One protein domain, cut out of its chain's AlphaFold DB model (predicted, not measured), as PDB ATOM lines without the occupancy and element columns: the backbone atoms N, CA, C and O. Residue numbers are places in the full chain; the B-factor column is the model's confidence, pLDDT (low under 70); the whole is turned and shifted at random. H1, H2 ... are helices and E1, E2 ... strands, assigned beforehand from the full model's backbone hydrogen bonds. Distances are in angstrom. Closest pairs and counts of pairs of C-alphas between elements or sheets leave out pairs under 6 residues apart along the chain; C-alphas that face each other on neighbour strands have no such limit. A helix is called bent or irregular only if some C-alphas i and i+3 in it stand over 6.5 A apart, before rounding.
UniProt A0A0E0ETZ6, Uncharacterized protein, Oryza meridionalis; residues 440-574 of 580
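This is residues 440 to 574 of the 580 residues of an uncharacterized protein of Oryza meridionalis (UniProt A0A0E0ETZ6). An elongated, mostly helical body is built round one long helix, H5, with H1, H4 and H6 packed on it at steep angles and H3 at the corner between H4 and H6. The small hairpin E1 and E2 makes one end of the long axis; toward the other lie H7, H2, H8 and H9, a looser group, beyond which residues 569 to 574 stick out. The printed part has 135 residues, with nine named helices and two named strands in the order H1 H2 H3 H4 E1 E2 H5 H6 H7 H8 H9; the sheet E1 - E2 is antiparallel and the class is mostly helix. It is only just compact, close to loose, with a radius of gyration of the C-alphas of 16.6 A, and spans 53 by 31 by 27 A.

E1, residues 484 to 486, and E2, residues 492 to 494, form an antiparallel hairpin at 150 degrees; N 485 and O 493 are 2.9 A apart, within hydrogen-bond range. H4, residues 475 to 481, joins E1 by a tight link and touches the hub H5, residues 503 to 520, at its residues 509 to 517 alone, closest C-alphas Val 480 and Phe 513, 6.1 A, a steep tilt of 51 degrees. H6, residues 525 to 535, touches residues 510 to 518 of H5 alone, closest C-alphas Ile 514 and Ala 528, 5.3 A, at 46 degrees, steep. H1, residues 440 to 446, touches residues 507 to 511 of H5 alone, closest C-alphas Arg 442 and Asp 508, 6.3 A. H3, residues 466 to 473, touches H4 only at the corner, closest C-alphas Lys 472 and Tyr 478, 4.7 A, and only just touches H6 with 3 pairs of C-alphas within 8 A, closest Gln 470 and Val 535, 6.9 A. H2, residues 450 to 459, only just touches residues 546 to 550 of H7, residues 539 to 553, with 3 such pairs, closest Ala 459 and Met 550, 7.1 A. H8, residues 555 to 559, touches residues 550 to 552 of H7 alone, only at the corner, closest C-alphas Tyr 551 and Ala 558, 4.7 A. H9, residues 563 to 566, only just touches H1 with 3 such pairs, closest Ser 440 and Ile 566, 6.1 A. Every O i to N i+4 pair is within hydrogen-bond range in H1, H2, H4, H6, H7 and H8, against 2 of 4 in H3 and 12 of 14 in H5; H9 is too short for such a pair.

H5 is 27.6 A long and irregular, with C-alphas 517 and 520 7.1 A apart; H7 is 21.3 A and H6 15.8 A. H1 begins at C-alpha 440, (436.298, 632.785, 429.896), and H9 ends at C-alpha 566, (439.494, 633.494, 424.806).

The C-alphas farthest apart, Ser 489 and Asp 574, are 58.9 A apart. The printed part has no cut and no long link. Residues 551 to 574 have pLDDT under 70.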
ATOM      1  N   SER A 440     435.841 631.828 430.911       84.44
ATOM      2  CA  SER A 440     436.298 632.785 429.896       84.44
ATOM      3  C   SER A 440     435.325 632.919 428.725       84.44
ATOM      4  O   SER A 440     435.052 634.037 428.300       84.44
ATOM      5  N   LEU A 441     434.744 631.818 428.240       84.56
ATOM      6  CA  LEU A 441     433.722 631.825 427.187       84.56
ATOM      7  C   LEU A 441     432.464 632.603 427.604       84.56
ATOM      8  O   LEU A 441     431.919 633.357 426.800       84.56
ATOM      9  N   ARG A 442     432.003 632.452 428.855       86.88
ATOM     10  CA  ARG A 442     430.816 633.167 429.359       86.88
ATOM     11  C   ARG A 442     431.103 634.633 429.682       86.88
ATOM     12  O   ARG A 442     430.240 635.476 429.461       86.88
ATOM     13  N   ASP A 443     432.285 634.958 430.196       82.38
ATOM     14  CA  ASP A 443     432.664 636.358 430.420       82.38
ATOM     15  C   ASP A 443     432.886 637.088 429.084       82.38
ATOM     16  O   ASP A 443     432.520 638.255 428.955       82.38
ATOM     17  N   TYR A 444     433.392 636.382 428.067       78.81
ATOM     18  CA  TYR A 444     433.510 636.884 426.702       78.81
ATOM     19  C   TYR A 444     432.152 637.146 426.038       78.81
ATOM     20  O   TYR A 444     431.921 638.241 425.535       78.81
ATOM     21  N   GLU A 445     431.231 636.176 426.057       81.12
ATOM     22  CA  GLU A 445     429.915 636.328 425.418       81.12
ATOM     23  C   GLU A 445     429.071 637.451 426.057       81.12
ATOM     24  O   GLU A 445     428.253 638.063 425.372       81.12
ATOM     25  N   ARG A 446     429.347 637.817 427.317       80.12
ATOM     26  CA  ARG A 446     428.808 639.022 427.980       80.12
ATOM     27  C   ARG A 446     429.419 640.341 427.507       80.12
ATOM     28  O   ARG A 446     428.797 641.381 427.694       80.12
ATOM     29  N   GLY A 447     430.634 640.310 426.967       76.25
ATOM     30  CA  GLY A 447     431.334 641.472 426.417       76.25
ATOM     31  C   GLY A 447     431.025 641.748 424.944       76.25
ATOM     32  O   GLY A 447     431.499 642.749 424.412       76.25
ATOM     33  N   LEU A 448     430.255 640.881 424.279       75.50
ATOM     34  CA  LEU A 448     429.886 641.037 422.873       75.50
ATOM     35  C   LEU A 448     428.886 642.180 422.655       75.50
ATOM     36  O   LEU A 448     427.853 642.264 423.318       75.50
ATOM     37  N   GLU A 449     429.138 642.997 421.632       79.25
ATOM     38  CA  GLU A 449     428.124 643.903 421.091       79.25
ATOM     39  C   GLU A 449     426.947 643.115 420.491       79.25
ATOM     40  O   GLU A 449     427.123 642.023 419.947       79.25
ATOM     41  N   SER A 450     425.741 643.693 420.521       80.06
ATOM     42  CA  SER A 450     424.487 643.017 420.151       80.06
ATOM     43  C   SER A 450     424.502 642.323 418.782       80.06
ATOM     44  O   SER A 450     423.861 641.286 418.615       80.06
ATOM     45  N   LEU A 451     425.232 642.871 417.800       77.62
ATOM     46  CA  LEU A 451     425.370 642.278 416.465       77.62
ATOM     47  C   LEU A 451     426.262 641.026 416.477       77.62
ATOM     48  O   LEU A 451     425.899 640.010 415.888       77.62
ATOM     49  N   ALA A 452     427.399 641.081 417.176       72.44
ATOM     50  CA  ALA A 452     428.320 639.955 417.317       72.44
ATOM     51  C   ALA A 452     427.718 638.843 418.196       72.44
ATOM     52  O   ALA A 452     427.819 637.664 417.858       72.44
ATOM     53  N   TRP A 453     426.992 639.214 419.259       78.62
ATOM     54  CA  TRP A 453     426.210 638.281 420.072       78.62
ATOM     55  C   TRP A 453     425.139 637.557 419.247       78.62
ATOM     56  O   TRP A 453     425.004 636.334 419.332       78.62
ATOM     57  N   PHE A 454     424.404 638.290 418.403       77.06
ATOM     58  CA  PHE A 454     423.417 637.696 417.502       77.06
ATOM     59  C   PHE A 454     424.079 636.738 416.502       77.06
ATOM     60  O   PHE A 454     423.618 635.609 416.359       77.06
ATOM     61  N   ALA A 455     425.192 637.138 415.876       74.19
ATOM     62  CA  ALA A 455     425.936 636.289 414.947       74.19
ATOM     63  C   ALA A 455     426.421 634.981 415.603       74.19
ATOM     64  O   ALA A 455     426.173 633.903 415.059       74.19
ATOM     65  N   LEU A 456     427.030 635.062 416.796       77.19
ATOM     66  CA  LEU A 456     427.430 633.896 417.594       77.19
ATOM     67  C   LEU A 456     426.233 632.981 417.880       77.19
ATOM     68  O   LEU A 456     426.287 631.779 417.625       77.19
ATOM     69  N   ARG A 457     425.118 633.547 418.352       78.69
ATOM     70  CA  ARG A 457     423.905 632.780 418.656       78.69
ATOM     71  C   ARG A 457     423.271 632.129 417.420       78.69
ATOM     72  O   ARG A 457     422.678 631.067 417.559       78.69
ATOM     73  N   THR A 458     423.350 632.743 416.241       76.81
ATOM     74  CA  THR A 458     422.740 632.207 415.011       76.81
ATOM     75  C   THR A 458     423.531 631.044 414.409       76.81
ATOM     76  O   THR A 458     422.920 630.143 413.840       76.81
ATOM     77  N   ALA A 459     424.862 631.039 414.530       72.44
ATOM     78  CA  ALA A 459     425.707 629.977 413.975       72.44
ATOM     79  C   ALA A 459     426.075 628.867 414.982       72.44
ATOM     80  O   ALA A 459     426.554 627.808 414.572       72.44
ATOM     81  N   LEU A 460     425.771 629.041 416.275       80.81
ATOM     82  CA  LEU A 460     425.640 627.931 417.222       80.81
ATOM     83  C   LEU A 460     424.249 627.275 417.063       80.81
ATOM     84  O   LEU A 460     423.247 627.885 417.436       80.81
ATOM     85  N   PRO A 461     424.142 626.047 416.519       73.38
ATOM     86  CA  PRO A 461     422.847 625.408 416.296       73.38
ATOM     87  C   PRO A 461     422.174 625.013 417.618       73.38
ATOM     88  O   PRO A 461     422.850 624.645 418.577       73.38
ATOM     89  N   ASN A 462     420.837 625.042 417.639       78.31
ATOM     90  CA  ASN A 462     420.038 624.691 418.816       78.31
ATOM     91  C   ASN A 462     420.390 623.305 419.380       78.31
ATOM     92  O   ASN A 462     420.590 622.341 418.636       78.31
ATOM     93  N   GLU A 463     420.380 623.196 420.706       80.31
ATOM     94  CA  GLU A 463     420.588 621.928 421.403       80.31
ATOM     95  C   GLU A 463     419.313 621.078 421.431       80.31
ATOM     96  O   GLU A 463     418.199 621.563 421.228       80.31
ATOM     97  N   LYS A 464     419.481 619.788 421.726       83.62
ATOM     98  CA  LYS A 464     418.376 618.924 422.156       83.62
ATOM     99  C   LYS A 464     418.135 619.174 423.642       83.62
ATOM    100  O   LYS A 464     419.096 619.347 424.380       83.62
ATOM    101  N   GLU A 465     416.896 619.050 424.111       86.69
ATOM    102  CA  GLU A 465     416.545 619.203 425.538       86.69
ATOM    103  C   GLU A 465     417.201 618.175 426.489       86.69
ATOM    104  O   GLU A 465     416.889 618.156 427.678       86.69
ATOM    105  N   GLU A 466     418.045 617.272 425.987       87.06
ATOM    106  CA  GLU A 466     418.533 616.109 426.729       87.06
ATOM    107  C   GLU A 466     419.454 616.499 427.888       87.06
ATOM    108  O   GLU A 466     419.214 616.048 429.009       87.06
ATOM    109  N   TRP A 467     420.383 617.441 427.678       89.06
ATOM    110  CA  TRP A 467     421.202 618.003 428.761       89.06
ATOM    111  C   TRP A 467     420.315 618.554 429.887       89.06
ATOM    112  O   TRP A 467     420.541 618.300 431.068       89.06
ATOM    113  N   PHE A 468     419.223 619.239 429.533       90.62
ATOM    114  CA  PHE A 468     418.294 619.835 430.487       90.62
ATOM    115  C   PHE A 468     417.436 618.792 431.223       90.62
ATOM    116  O   PHE A 468     416.825 619.111 432.244       90.62
ATOM    117  N   LYS A 469     417.374 617.546 430.739       90.00
ATOM    118  CA  LYS A 469     416.811 616.407 431.482       90.00
ATOM    119  C   LYS A 469     417.868 615.794 432.395       90.00
ATOM    120  O   LYS A 469     417.606 615.660 433.586       90.00
ATOM    121  N   GLN A 470     419.062 615.508 431.875       87.19
ATOM    122  CA  GLN A 470     420.180 614.937 432.636       87.19
ATOM    123  C   GLN A 470     420.535 615.811 433.851       87.19
ATOM    124  O   GLN A 470     420.525 615.346 434.989       87.19
ATOM    125  N   MET A 471     420.696 617.123 433.652       89.25
ATOM    126  CA  MET A 471     421.027 618.072 434.722       89.25
ATOM    127  C   MET A 471     419.920 618.229 435.791       89.25
ATOM    128  O   MET A 471     420.189 618.782 436.858       89.25
ATOM    129  N   LYS A 472     418.693 617.725 435.577       88.06
ATOM    130  CA  LYS A 472     417.655 617.658 436.633       88.06
ATOM    131  C   LYS A 472     417.801 616.456 437.561       88.06
ATOM    132  O   LYS A 472     417.215 616.487 438.639       88.06
ATOM    133  N   ILE A 473     418.511 615.408 437.143       83.44
ATOM    134  CA  ILE A 473     418.625 614.152 437.896       83.44
ATOM    135  C   ILE A 473     419.669 614.293 439.012       83.44
ATOM    136  O   ILE A 473     419.446 613.822 440.122       83.44
ATOM    137  N   GLY A 474     420.778 614.995 438.766       81.94
ATOM    138  CA  GLY A 474     421.744 615.343 439.813       81.94
ATOM    139  C   GLY A 474     421.228 616.421 440.778       81.94
ATOM    140  O   GLY A 474     420.745 617.472 440.355       81.94
ATOM    141  N   TYR A 475     421.394 616.209 442.088       82.31
ATOM    142  CA  TYR A 475     420.937 617.143 443.131       82.31
ATOM    143  C   TYR A 475     421.535 618.552 442.996       82.31
ATOM    144  O   TYR A 475     420.816 619.553 442.961       82.31
ATOM    145  N   SER A 476     422.864 618.639 442.897       84.56
ATOM    146  CA  SER A 476     423.577 619.918 442.829       84.56
ATOM    147  C   SER A 476     423.325 620.663 441.518       84.56
ATOM    148  O   SER A 476     423.321 621.892 441.510       84.56
ATOM    149  N   THR A 477     423.055 619.954 440.421       89.88
ATOM    150  CA  THR A 477     422.639 620.574 439.158       89.88
ATOM    151  C   THR A 477     421.186 621.036 439.201       89.88
ATOM    152  O   THR A 477     420.912 622.165 438.796       89.88
ATOM    153  N   TYR A 478     420.273 620.260 439.797       88.75
ATOM    154  CA  TYR A 478     418.884 620.669 440.028       88.75
ATOM    155  C   TYR A 478     418.801 621.965 440.853       88.75
ATOM    156  O   TYR A 478     418.082 622.894 440.478       88.75
ATOM    157  N   GLN A 479     419.584 622.079 441.935       87.50
ATOM    158  CA  GLN A 479     419.659 623.302 442.748       87.50
ATOM    159  C   GLN A 479     420.101 624.541 441.951       87.50
ATOM    160  O   GLN A 479     419.686 625.653 442.275       87.50
ATOM    161  N   VAL A 480     420.930 624.364 440.915       90.81
ATOM    162  CA  VAL A 480     421.401 625.453 440.044       90.81
ATOM    163  C   VAL A 480     420.387 625.759 438.938       90.81
ATOM    164  O   VAL A 480     420.156 626.936 438.662       90.81
ATOM    165  N   LEU A 481     419.736 624.743 438.353       90.62
ATOM    166  CA  LEU A 481     418.653 624.905 437.371       90.62
ATOM    167  C   LEU A 481     417.460 625.681 437.945       90.62
ATOM    168  O   LEU A 481     416.896 626.534 437.264       90.62
ATOM    169  N   TYR A 482     417.098 625.395 439.199       88.88
ATOM    170  CA  TYR A 482     415.952 625.983 439.900       88.88
ATOM    171  C   TYR A 482     416.367 626.992 440.987       88.88
ATOM    172  O   TYR A 482     415.632 627.233 441.955       88.88
ATOM    173  N   TYR A 483     417.549 627.603 440.832       86.69
ATOM    174  CA  TYR A 483     418.091 628.549 441.803       86.69
ATOM    175  C   TYR A 483     417.152 629.745 441.998       86.69
ATOM    176  O   TYR A 483     416.813 630.471 441.061       86.69
ATOM    177  N   SER A 484     416.708 629.946 443.235       85.62
ATOM    178  CA  SER A 484     415.645 630.884 443.589       85.62
ATOM    179  C   SER A 484     415.952 631.601 444.902       85.62
ATOM    180  O   SER A 484     416.561 631.030 445.806       85.62
ATOM    181  N   ARG A 485     415.521 632.864 445.012       85.75
ATOM    182  CA  ARG A 485     415.600 633.658 446.250       85.75
ATOM    183  C   ARG A 485     414.217 633.897 446.826       85.75
ATOM    184  O   ARG A 485     413.242 633.964 446.084       85.75
ATOM    185  N   ILE A 486     414.145 634.095 448.135       88.44
ATOM    186  CA  ILE A 486     412.989 634.746 448.752       88.44
ATOM    187  C   ILE A 486     413.133 636.254 448.489       88.44
ATOM    188  O   ILE A 486     414.227 636.803 448.629       88.44
ATOM    189  N   ASN A 487     412.071 636.908 448.019       88.19
ATOM    190  CA  ASN A 487     412.032 638.357 447.806       88.19
ATOM    191  C   ASN A 487     411.550 639.099 449.074       88.19
ATOM    192  O   ASN A 487     411.222 638.484 450.087       88.19
ATOM    193  N   GLN A 488     411.473 640.432 449.021       90.00
ATOM    194  CA  GLN A 488     411.026 641.254 450.157       90.00
ATOM    195  C   GLN A 488     409.564 640.996 450.583       90.00
ATOM    196  O   GLN A 488     409.213 641.302 451.717       90.00
ATOM    197  N   SER A 489     408.723 640.406 449.721       89.31
ATOM    198  CA  SER A 489     407.346 639.999 450.044       89.31
ATOM    199  C   SER A 489     407.221 638.528 450.478       89.31
ATOM    200  O   SER A 489     406.119 637.986 450.506       89.31
ATOM    201  N   GLY A 490     408.334 637.858 450.807       88.75
ATOM    202  CA  GLY A 490     408.347 636.468 451.282       88.75
ATOM    203  C   GLY A 490     408.129 635.410 450.191       88.75
ATOM    204  O   GLY A 490     408.133 634.215 450.478       88.75
ATOM    205  N   GLN A 491     407.975 635.812 448.930       89.50
ATOM    206  CA  GLN A 491     407.729 634.910 447.808       89.50
ATOM    207  C   GLN A 491     409.046 634.331 447.275       89.50
ATOM    208  O   GLN A 491     410.027 635.054 447.072       89.50
ATOM    209  N   ARG A 492     409.069 633.023 446.989       86.56
ATOM    210  CA  ARG A 492     410.190 632.373 446.292       86.56
ATOM    211  C   ARG A 492     410.134 632.708 444.799       86.56
ATOM    212  O   ARG A 492     409.243 632.250 444.092       86.56
ATOM    213  N   VAL A 493     411.116 633.467 444.321       87.31
ATOM    214  CA  VAL A 493     411.271 633.888 442.923       87.31
ATOM    215  C   VAL A 493     412.463 633.161 442.300       87.31
ATOM    216  O   VAL A 493     413.568 633.191 442.849       87.31
ATOM    217  N   LEU A 494     412.251 632.518 441.147       86.38
ATOM    218  CA  LEU A 494     413.323 631.937 440.333       86.38
ATOM    219  C   LEU A 494     414.278 633.052 439.880       86.38
ATOM    220  O   LEU A 494     413.844 634.027 439.275       86.38
ATOM    221  N   LEU A 495     415.570 632.921 440.183       84.12
ATOM    222  CA  LEU A 495     416.563 633.957 439.876       84.12
ATOM    223  C   LEU A 495     417.067 633.909 438.435       84.12
ATOM    224  O   LEU A 495     417.615 634.897 437.951       84.12
ATOM    225  N   LYS A 496     416.940 632.758 437.773       87.06
ATOM    226  CA  LYS A 496     417.501 632.523 436.446       87.06
ATOM    227  C   LYS A 496     416.696 631.451 435.725       87.06
ATOM    228  O   LYS A 496     416.488 630.371 436.267       87.06
ATOM    229  N   GLN A 497     416.252 631.756 434.511       87.75
ATOM    230  CA  GLN A 497     415.572 630.806 433.639       87.75
ATOM    231  C   GLN A 497     416.533 630.385 432.528       87.75
ATOM    232  O   GLN A 497     416.977 631.214 431.737       87.75
ATOM    233  N   TYR A 498     416.849 629.095 432.479       90.94
ATOM    234  CA  TYR A 498     417.643 628.502 431.408       90.94
ATOM    235  C   TYR A 498     416.731 628.033 430.262       90.94
ATOM    236  O   TYR A 498     415.593 627.618 430.493       90.94
ATOM    237  N   LEU A 499     417.228 628.110 429.027       89.88
ATOM    238  CA  LEU A 499     416.519 627.745 427.800       89.88
ATOM    239  C   LEU A 499     417.042 626.389 427.278       89.88
ATOM    240  O   LEU A 499     418.170 626.353 426.784       89.88
ATOM    241  N   PRO A 500     416.251 625.295 427.322       88.81
ATOM    242  CA  PRO A 500     416.723 623.931 427.021       88.81
ATOM    243  C   PRO A 500     417.283 623.702 425.610       88.81
ATOM    244  O   PRO A 500     417.970 622.714 425.381       88.81
ATOM    245  N   LEU A 501     416.986 624.594 424.662       88.44
ATOM    246  CA  LEU A 501     417.384 624.480 423.254       88.44
ATOM    247  C   LEU A 501     418.550 625.415 422.873       88.44
ATOM    248  O   LEU A 501     418.859 625.543 421.693       88.44
ATOM    249  N   CYS A 502     419.170 626.122 423.827       87.56
ATOM    250  CA  CYS A 502     420.118 627.207 423.549       87.56
ATOM    251  C   CYS A 502     421.536 626.913 424.091       87.56
ATOM    252  O   CYS A 502     421.710 626.948 425.313       87.56
ATOM    253  N   PRO A 503     422.570 626.755 423.235       86.12
ATOM    254  CA  PRO A 503     423.941 626.466 423.680       86.12
ATOM    255  C   PRO A 503     424.527 627.510 424.635       86.12
ATOM    256  O   PRO A 503     425.196 627.175 425.610       86.12
ATOM    257  N   LEU A 504     424.214 628.794 424.424       88.31
ATOM    258  CA  LEU A 504     424.650 629.871 425.323       88.31
ATOM    259  C   LEU A 504     423.991 629.771 426.711       88.31
ATOM    260  O   LEU A 504     424.594 630.147 427.715       88.31
ATOM    261  N   SER A 505     422.780 629.210 426.793       90.94
ATOM    262  CA  SER A 505     422.129 628.926 428.074       90.94
ATOM    263  C   SER A 505     422.743 627.722 428.787       90.94
ATOM    264  O   SER A 505     422.721 627.694 430.017       90.94
ATOM    265  N   HIS A 506     423.264 626.741 428.051       92.62
ATOM    266  CA  HIS A 506     423.974 625.601 428.624       92.62
ATOM    267  C   HIS A 506     425.373 626.024 429.101       92.62
ATOM    268  O   HIS A 506     425.737 625.749 430.241       92.62
ATOM    269  N   LEU A 507     426.098 626.843 428.329       92.88
ATOM    270  CA  LEU A 507     427.350 627.481 428.765       92.88
ATOM    271  C   LEU A 507     427.161 628.259 430.079       92.88
ATOM    272  O   LEU A 507     427.917 628.092 431.038       92.88
ATOM    273  N   ASP A 508     426.114 629.083 430.144       92.25
ATOM    274  CA  ASP A 508     425.771 629.869 431.330       92.25
ATOM    275  C   ASP A 508     425.251 629.017 432.505       92.25
ATOM    276  O   ASP A 508     425.329 629.439 433.664       92.25
ATOM    277  N   PHE A 509     424.727 627.819 432.236       94.62
ATOM    278  CA  PHE A 509     424.412 626.830 433.264       94.62
ATOM    279  C   PHE A 509     425.694 626.210 433.824       94.62
ATOM    280  O   PHE A 509     425.941 626.329 435.022       94.62
ATOM    281  N   SER A 510     426.538 625.638 432.964       94.88
ATOM    282  CA  SER A 510     427.805 624.986 433.315       94.88
ATOM    283  C   SER A 510     428.722 625.914 434.112       94.88
ATOM    284  O   SER A 510     429.228 625.544 435.175       94.88
ATOM    285  N   ARG A 511     428.833 627.179 433.687       94.56
ATOM    286  CA  ARG A 511     429.537 628.234 434.427       94.56
ATOM    287  C   ARG A 511     428.949 628.467 435.820       94.56
ATOM    288  O   ARG A 511     429.689 628.577 436.798       94.56
ATOM    289  N   CYS A 512     427.624 628.573 435.939       93.75
ATOM    290  CA  CYS A 512     426.976 628.761 437.240       93.75
ATOM    291  C   CYS A 512     427.109 627.530 438.140       93.75
ATOM    292  O   CYS A 512     427.306 627.700 439.340       93.75
ATOM    293  N   PHE A 513     427.054 626.321 437.582       94.75
ATOM    294  CA  PHE A 513     427.252 625.083 438.323       94.75
ATOM    295  C   PHE A 513     428.647 625.019 438.948       94.75
ATOM    296  O   PHE A 513     428.741 624.846 440.161       94.75
ATOM    297  N   ILE A 514     429.708 625.272 438.171       94.44
ATOM    298  CA  ILE A 514     431.087 625.316 438.686       94.44
ATOM    299  C   ILE A 514     431.202 626.324 439.841       94.44
ATOM    300  O   ILE A 514     431.663 625.969 440.925       94.44
ATOM    301  N   VAL A 515     430.714 627.557 439.655       91.62
ATOM    302  CA  VAL A 515     430.781 628.621 440.677       91.62
ATOM    303  C   VAL A 515     429.968 628.296 441.939       91.62
ATOM    304  O   VAL A 515     430.389 628.644 443.041       91.62
ATOM    305  N   HIS A 516     428.818 627.628 441.815       89.50
ATOM    306  CA  HIS A 516     428.019 627.217 442.974       89.50
ATOM    307  C   HIS A 516     428.619 626.004 443.694       89.50
ATOM    308  O   HIS A 516     428.618 625.982 444.924       89.50
ATOM    309  N   ALA A 517     429.168 625.030 442.965       90.00
ATOM    310  CA  ALA A 517     429.760 623.825 443.539       90.00
ATOM    311  C   ALA A 517     430.988 624.149 444.407       90.00
ATOM    312  O   ALA A 517     431.070 623.686 445.546       90.00
ATOM    313  N   ILE A 518     431.893 625.011 443.921       90.75
ATOM    314  CA  ILE A 518     433.102 625.423 444.662       90.75
ATOM    315  C   ILE A 518     432.813 626.361 445.847       90.75
ATOM    316  O   ILE A 518     433.709 626.623 446.649       90.75
ATOM    317  N   LYS A 519     431.583 626.881 445.994       86.44
ATOM    318  CA  LYS A 519     431.257 627.937 446.972       86.44
ATOM    319  C   LYS A 519     431.486 627.528 448.434       86.44
ATOM    320  O   LYS A 519     431.757 628.403 449.252       86.44
ATOM    321  N   SER A 520     431.398 626.240 448.777       81.38
ATOM    322  CA  SER A 520     431.704 625.759 450.136       81.38
ATOM    323  C   SER A 520     433.185 625.417 450.365       81.38
ATOM    324  O   SER A 520     433.536 624.987 451.458       81.38
ATOM    325  N   GLY A 521     434.061 625.560 449.364       84.12
ATOM    326  CA  GLY A 521     435.487 625.194 449.441       84.12
ATOM    327  C   GLY A 521     435.776 623.683 449.414       84.12
ATOM    328  O   GLY A 521     436.878 623.270 449.074       84.12
ATOM    329  N   GLU A 522     434.775 622.852 449.704       85.50
ATOM    330  CA  GLU A 522     434.818 621.380 449.713       85.50
ATOM    331  C   GLU A 522     434.790 620.724 448.309       85.50
ATOM    332  O   GLU A 522     434.821 619.500 448.203       85.50
ATOM    333  N   VAL A 523     434.623 621.502 447.232       91.25
ATOM    334  CA  VAL A 523     434.716 621.041 445.832       91.25
ATOM    335  C   VAL A 523     435.822 621.831 445.158       91.25
ATOM    336  O   VAL A 523     435.801 623.062 445.193       91.25
ATOM    337  N   SER A 524     436.751 621.143 444.499       91.25
ATOM    338  CA  SER A 524     437.689 621.800 443.592       91.25
ATOM    339  C   SER A 524     437.025 622.110 442.250       91.25
ATOM    340  O   SER A 524     436.128 621.400 441.790       91.25
ATOM    341  N   MET A 525     437.501 623.155 441.575       90.88
ATOM    342  CA  MET A 525     437.032 623.517 440.231       90.88
ATOM    343  C   MET A 525     437.140 622.339 439.238       90.88
ATOM    344  O   MET A 525     436.257 622.152 438.406       90.88
ATOM    345  N   GLU A 526     438.164 621.496 439.401       91.75
ATOM    346  CA  GLU A 526     438.382 620.264 438.632       91.75
ATOM    347  C   GLU A 526     437.301 619.208 438.878       91.75
ATOM    348  O   GLU A 526     436.841 618.574 437.938       91.75
ATOM    349  N   GLN A 527     436.860 619.015 440.124       94.00
ATOM    350  CA  GLN A 527     435.792 618.062 440.452       94.00
ATOM    351  C   GLN A 527     434.437 618.509 439.889       94.00
ATOM    352  O   GLN A 527     433.655 617.671 439.446       94.00
ATOM    353  N   ALA A 528     434.167 619.819 439.875       94.06
ATOM    354  CA  ALA A 528     432.955 620.363 439.266       94.06
ATOM    355  C   ALA A 528     432.954 620.219 437.734       94.06
ATOM    356  O   ALA A 528     431.926 619.891 437.149       94.06
ATOM    357  N   GLU A 529     434.094 620.425 437.074       95.31
ATOM    358  CA  GLU A 529     434.187 620.251 435.622       95.31
ATOM    359  C   GLU A 529     434.180 618.770 435.216       95.31
ATOM    360  O   GLU A 529     433.415 618.397 434.330       95.31
ATOM    361  N   ASN A 530     434.892 617.903 435.940       95.06
ATOM    362  CA  ASN A 530     434.863 616.456 435.715       95.06
ATOM    363  C   ASN A 530     433.449 615.861 435.867       95.06
ATOM    364  O   ASN A 530     433.104 614.928 435.146       95.06
ATOM    365  N   TYR A 531     432.603 616.412 436.748       94.31
ATOM    366  CA  TYR A 531     431.185 616.042 436.815       94.31
ATOM    367  C   TYR A 531     430.429 616.399 435.525       94.31
ATOM    368  O   TYR A 531     429.710 615.560 434.984       94.31
ATOM    369  N   LEU A 532     430.601 617.621 435.004       93.94
ATOM    370  CA  LEU A 532     429.983 618.019 433.733       93.94
ATOM    371  C   LEU A 532     430.477 617.130 432.586       93.94
ATOM    372  O   LEU A 532     429.678 616.728 431.748       93.94
ATOM    373  N   ALA A 533     431.758 616.758 432.597       93.62
ATOM    374  CA  ALA A 533     432.368 615.869 431.615       93.62
ATOM    375  C   ALA A 533     431.853 614.414 431.671       93.62
ATOM    376  O   ALA A 533     431.928 613.712 430.665       93.62
ATOM    377  N   ILE A 534     431.310 613.966 432.810       92.25
ATOM    378  CA  ILE A 534     430.611 612.675 432.949       92.25
ATOM    379  C   ILE A 534     429.156 612.777 432.464       92.25
ATOM    380  O   ILE A 534     428.673 611.873 431.787       92.25
ATOM    381  N   VAL A 535     428.448 613.862 432.803       90.38
ATOM    382  CA  VAL A 535     427.009 613.997 432.507       90.38
ATOM    383  C   VAL A 535     426.740 614.424 431.056       90.38
ATOM    384  O   VAL A 535     425.850 613.861 430.419       90.38
ATOM    385  N   ASP A 536     427.521 615.360 430.510       89.81
ATOM    386  CA  ASP A 536     427.515 615.719 429.085       89.81
ATOM    387  C   ASP A 536     428.956 615.825 428.520       89.81
ATOM    388  O   ASP A 536     429.544 616.911 428.441       89.81
ATOM    389  N   PRO A 537     429.546 614.695 428.076       89.38
ATOM    390  CA  PRO A 537     430.843 614.673 427.396       89.38
ATOM    391  C   PRO A 537     430.827 615.273 425.975       89.38
ATOM    392  O   PRO A 537     431.871 615.296 425.320       89.38
ATOM    393  N   LEU A 538     429.679 615.721 425.450       89.50
ATOM    394  CA  LEU A 538     429.548 616.225 424.078       89.50
ATOM    395  C   LEU A 538     429.523 617.755 424.013       89.50
ATOM    396  O   LEU A 538     430.083 618.321 423.074       89.50
ATOM    397  N   PHE A 539     428.918 618.414 425.006       90.50
ATOM    398  CA  PHE A 539     428.684 619.858 425.021       90.50
ATOM    399  C   PHE A 539     429.947 620.697 424.762       90.50
ATOM    400  O   PHE A 539     430.000 621.440 423.779       90.50
ATOM    401  N   LEU A 540     430.976 620.583 425.612       90.88
ATOM    402  CA  LEU A 540     432.153 621.457 425.513       90.88
ATOM    403  C   LEU A 540     432.970 621.222 424.221       90.88
ATOM    404  O   LEU A 540     433.268 622.212 423.549       90.88
ATOM    405  N   PRO A 541     433.277 619.974 423.794       89.44
ATOM    406  CA  PRO A 541     433.893 619.719 422.489       89.44
ATOM    407  C   PRO A 541     433.117 620.329 421.324       89.44
ATOM    408  O   PRO A 541     433.704 621.013 420.486       89.44
ATOM    409  N   TYR A 542     431.796 620.132 421.296       86.75
ATOM    410  CA  TYR A 542     430.938 620.627 420.224       86.75
ATOM    411  C   TYR A 542     430.893 622.158 420.181       86.75
ATOM    412  O   TYR A 542     430.975 622.754 419.107       86.75
ATOM    413  N   LEU A 543     430.829 622.810 421.347       86.38
ATOM    414  CA  LEU A 543     430.876 624.265 421.455       86.38
ATOM    415  C   LEU A 543     432.193 624.828 420.896       86.38
ATOM    416  O   LEU A 543     432.159 625.764 420.100       86.38
ATOM    417  N   LEU A 544     433.344 624.245 421.256       83.19
ATOM    418  CA  LEU A 544     434.654 624.692 420.759       83.19
ATOM    419  C   LEU A 544     434.837 624.441 419.258       83.19
ATOM    420  O   LEU A 544     435.363 625.307 418.554       83.19
ATOM    421  N   GLU A 545     434.378 623.291 418.756       80.81
ATOM    422  CA  GLU A 545     434.394 622.972 417.326       80.81
ATOM    423  C   GLU A 545     433.584 624.009 416.535       80.81
ATOM    424  O   GLU A 545     434.090 624.599 415.579       80.81
ATOM    425  N   ARG A 546     432.354 624.313 416.972       79.62
ATOM    426  CA  ARG A 546     431.488 625.303 416.314       79.62
ATOM    427  C   ARG A 546     432.055 626.720 416.390       79.62
ATOM    428  O   ARG A 546     432.105 627.385 415.359       79.62
ATOM    429  N   ILE A 547     432.537 627.157 417.554       77.38
ATOM    430  CA  ILE A 547     433.162 628.479 417.735       77.38
ATOM    431  C   ILE A 547     434.390 628.643 416.825       77.38
ATOM    432  O   ILE A 547     434.543 629.677 416.173       77.38
ATOM    433  N   THR A 548     435.238 627.616 416.712       73.75
ATOM    434  CA  THR A 548     436.433 627.694 415.855       73.75
ATOM    435  C   THR A 548     436.078 627.589 414.367       73.75
ATOM    436  O   THR A 548     436.666 628.288 413.543       73.75
ATOM    437  N   ASN A 549     435.064 626.798 414.007       72.56
ATOM    438  CA  ASN A 549     434.543 626.741 412.639       72.56
ATOM    439  C   ASN A 549     433.924 628.082 412.199       72.56
ATOM    440  O   ASN A 549     434.172 628.506 411.074       72.56
ATOM    441  N   MET A 550     433.213 628.800 413.078       71.44
ATOM    442  CA  MET A 550     432.739 630.169 412.806       71.44
ATOM    443  C   MET A 550     433.894 631.138 412.517       71.44
ATOM    444  O   MET A 550     433.893 631.825 411.496       71.44
ATOM    445  N   TYR A 551     434.897 631.169 413.399       65.69
ATOM    446  CA  TYR A 551     436.100 632.005 413.277       65.69
ATOM    447  C   TYR A 551     436.877 631.754 411.977       65.69
ATOM    448  O   TYR A 551     437.475 632.668 411.411       65.69
ATOM    449  N   ASN A 552     436.835 630.518 411.478       62.88
ATOM    450  CA  ASN A 552     437.491 630.112 410.240       62.88
ATOM    451  C   ASN A 552     436.701 630.444 408.960       62.88
ATOM    452  O   ASN A 552     437.274 630.346 407.876       62.88
ATOM    453  N   GLN A 553     435.423 630.838 409.046       63.75
ATOM    454  CA  GLN A 553     434.566 631.037 407.868       63.75
ATOM    455  C   GLN A 553     434.652 632.435 407.238       63.75
ATOM    456  O   GLN A 553     434.541 632.545 406.019       63.75
ATOM    457  N   THR A 554     434.832 633.511 408.015       55.41
ATOM    458  CA  THR A 554     434.949 634.878 407.462       55.41
ATOM    459  C   THR A 554     435.857 635.773 408.305       55.41
ATOM    460  O   THR A 554     435.927 635.618 409.522       55.41
ATOM    461  N   GLN A 555     436.487 636.774 407.675       59.28
ATOM    462  CA  GLN A 555     437.246 637.801 408.399       59.28
ATOM    463  C   GLN A 555     436.353 638.569 409.387       59.28
ATOM    464  O   GLN A 555     436.757 638.770 410.520       59.28
ATOM    465  N   LEU A 556     435.105 638.883 409.014       55.16
ATOM    466  CA  LEU A 556     434.120 639.506 409.911       55.16
ATOM    467  C   LEU A 556     433.820 638.659 411.157       55.16
ATOM    468  O   LEU A 556     433.664 639.213 412.240       55.16
ATOM    469  N   ALA A 557     433.759 637.330 411.028       54.69
ATOM    470  CA  ALA A 557     433.618 636.441 412.179       54.69
ATOM    471  C   ALA A 557     434.900 636.388 413.022       54.69
ATOM    472  O   ALA A 557     434.798 636.319 414.238       54.69
ATOM    473  N   ALA A 558     436.087 636.461 412.412       58.94
ATOM    474  CA  ALA A 558     437.355 636.530 413.141       58.94
ATOM    475  C   ALA A 558     437.551 637.868 413.881       58.94
ATOM    476  O   ALA A 558     437.996 637.869 415.023       58.94
ATOM    477  N   ASP A 559     437.164 638.991 413.273       58.62
ATOM    478  CA  ASP A 559     437.224 640.328 413.879       58.62
ATOM    479  C   ASP A 559     436.195 640.481 415.016       58.62
ATOM    480  O   ASP A 559     436.432 641.196 415.987       58.62
ATOM    481  N   ALA A 560     435.055 639.787 414.910       54.88
ATOM    482  CA  ALA A 560     434.012 639.739 415.933       54.88
ATOM    483  C   ALA A 560     434.228 638.654 417.006       54.88
ATOM    484  O   ALA A 560     433.472 638.631 417.975       54.88
ATOM    485  N   LEU A 561     435.213 637.760 416.843       56.84
ATOM    486  CA  LEU A 561     435.512 636.655 417.760       56.84
ATOM    487  C   LEU A 561     437.003 636.622 418.119       56.84
ATOM    488  O   LEU A 561     437.797 635.938 417.476       56.84
ATOM    489  N   ASP A 562     437.365 637.298 419.214       60.31
ATOM    490  CA  ASP A 562     438.729 637.377 419.776       60.31
ATOM    491  C   ASP A 562     439.156 636.067 420.483       60.31
ATOM    492  O   ASP A 562     439.561 636.015 421.645       60.31
ATOM    493  N   ILE A 563     439.008 634.954 419.768       55.78
ATOM    494  CA  ILE A 563     439.246 633.583 420.233       55.78
ATOM    495  C   ILE A 563     440.728 633.351 420.543       55.78
ATOM    496  O   ILE A 563     441.040 632.535 421.413       55.78
ATOM    497  N   ASP A 564     441.624 634.120 419.920       56.59
ATOM    498  CA  ASP A 564     443.042 634.188 420.272       56.59
ATOM    499  C   ASP A 564     443.249 634.549 421.754       56.59
ATOM    500  O   ASP A 564     444.063 633.909 422.428       56.59
ATOM    501  N   ASN A 565     442.464 635.492 422.296       58.34
ATOM    502  CA  ASN A 565     442.454 635.807 423.726       58.34
ATOM    503  C   ASN A 565     441.553 634.866 424.557       58.34
ATOM    504  O   ASN A 565     441.924 634.551 425.687       58.34
ATOM    505  N   ILE A 566     440.418 634.369 424.036       53.47
ATOM    506  CA  ILE A 566     439.494 633.494 424.806       53.47
ATOM    507  C   ILE A 566     440.096 632.115 425.094       53.47
ATOM    508  O   ILE A 566     440.101 631.677 426.242       53.47
ATOM    509  N   LEU A 567     440.589 631.414 424.064       56.09
ATOM    510  CA  LEU A 567     441.216 630.094 424.235       56.09
ATOM    511  C   LEU A 567     442.671 630.218 424.714       56.09
ATOM    512  O   LEU A 567     443.345 629.204 424.888       56.09
ATOM    513  N   GLY A 568     443.176 631.452 424.857       48.16
ATOM    514  CA  GLY A 568     444.580 631.749 425.121       48.16
ATOM    515  C   GLY A 568     445.490 631.053 424.114       48.16
ATOM    516  O   GLY A 568     446.370 630.296 424.537       48.16
ATOM    517  N   TRP A 569     445.234 631.248 422.806       47.19
ATOM    518  CA  TRP A 569     445.835 630.471 421.710       47.19
ATOM    519  C   TRP A 569     447.316 630.245 421.976       47.19
ATOM    520  O   TRP A 569     448.099 631.196 422.094       47.19
ATOM    521  N   ARG A 570     447.709 628.972 422.098       43.16
ATOM    522  CA  ARG A 570     449.073 628.592 422.466       43.16
ATOM    523  C   ARG A 570     450.032 628.964 421.332       43.16
ATOM    524  O   ARG A 570     450.400 628.121 420.518       43.16
ATOM    525  N   ARG A 571     450.531 630.208 421.359       38.44
ATOM    526  CA  ARG A 571     451.558 630.776 420.457       38.44
ATOM    527  C   ARG A 571     452.877 629.988 420.428       38.44
ATOM    528  O   ARG A 571     453.774 630.335 419.681       38.44
ATOM    529  N   LYS A 572     452.993 628.886 421.177       37.62
ATOM    530  CA  LYS A 572     454.034 627.863 420.998       37.62
ATOM    531  C   LYS A 572     454.096 627.299 419.572       37.62
ATOM    532  O   LYS A 572     455.159 626.844 419.177       37.62
ATOM    533  N   PHE A 573     453.001 627.358 418.808       39.03
ATOM    534  CA  PHE A 573     453.012 627.017 417.382       39.03
ATOM    535  C   PHE A 573     453.477 628.149 416.464       39.03
ATOM    536  O   PHE A 573     453.586 627.921 415.258       39.03
ATOM    537  N   ASP A 574     453.748 629.360 416.969       35.28
ATOM    538  CA  ASP A 574     454.544 630.346 416.233       35.28
ATOM    539  C   ASP A 574     456.010 629.898 416.251       35.28
ATOM    540  O   ASP A 574     456.853 630.468 416.942       35.28
TER     541      ASP A 574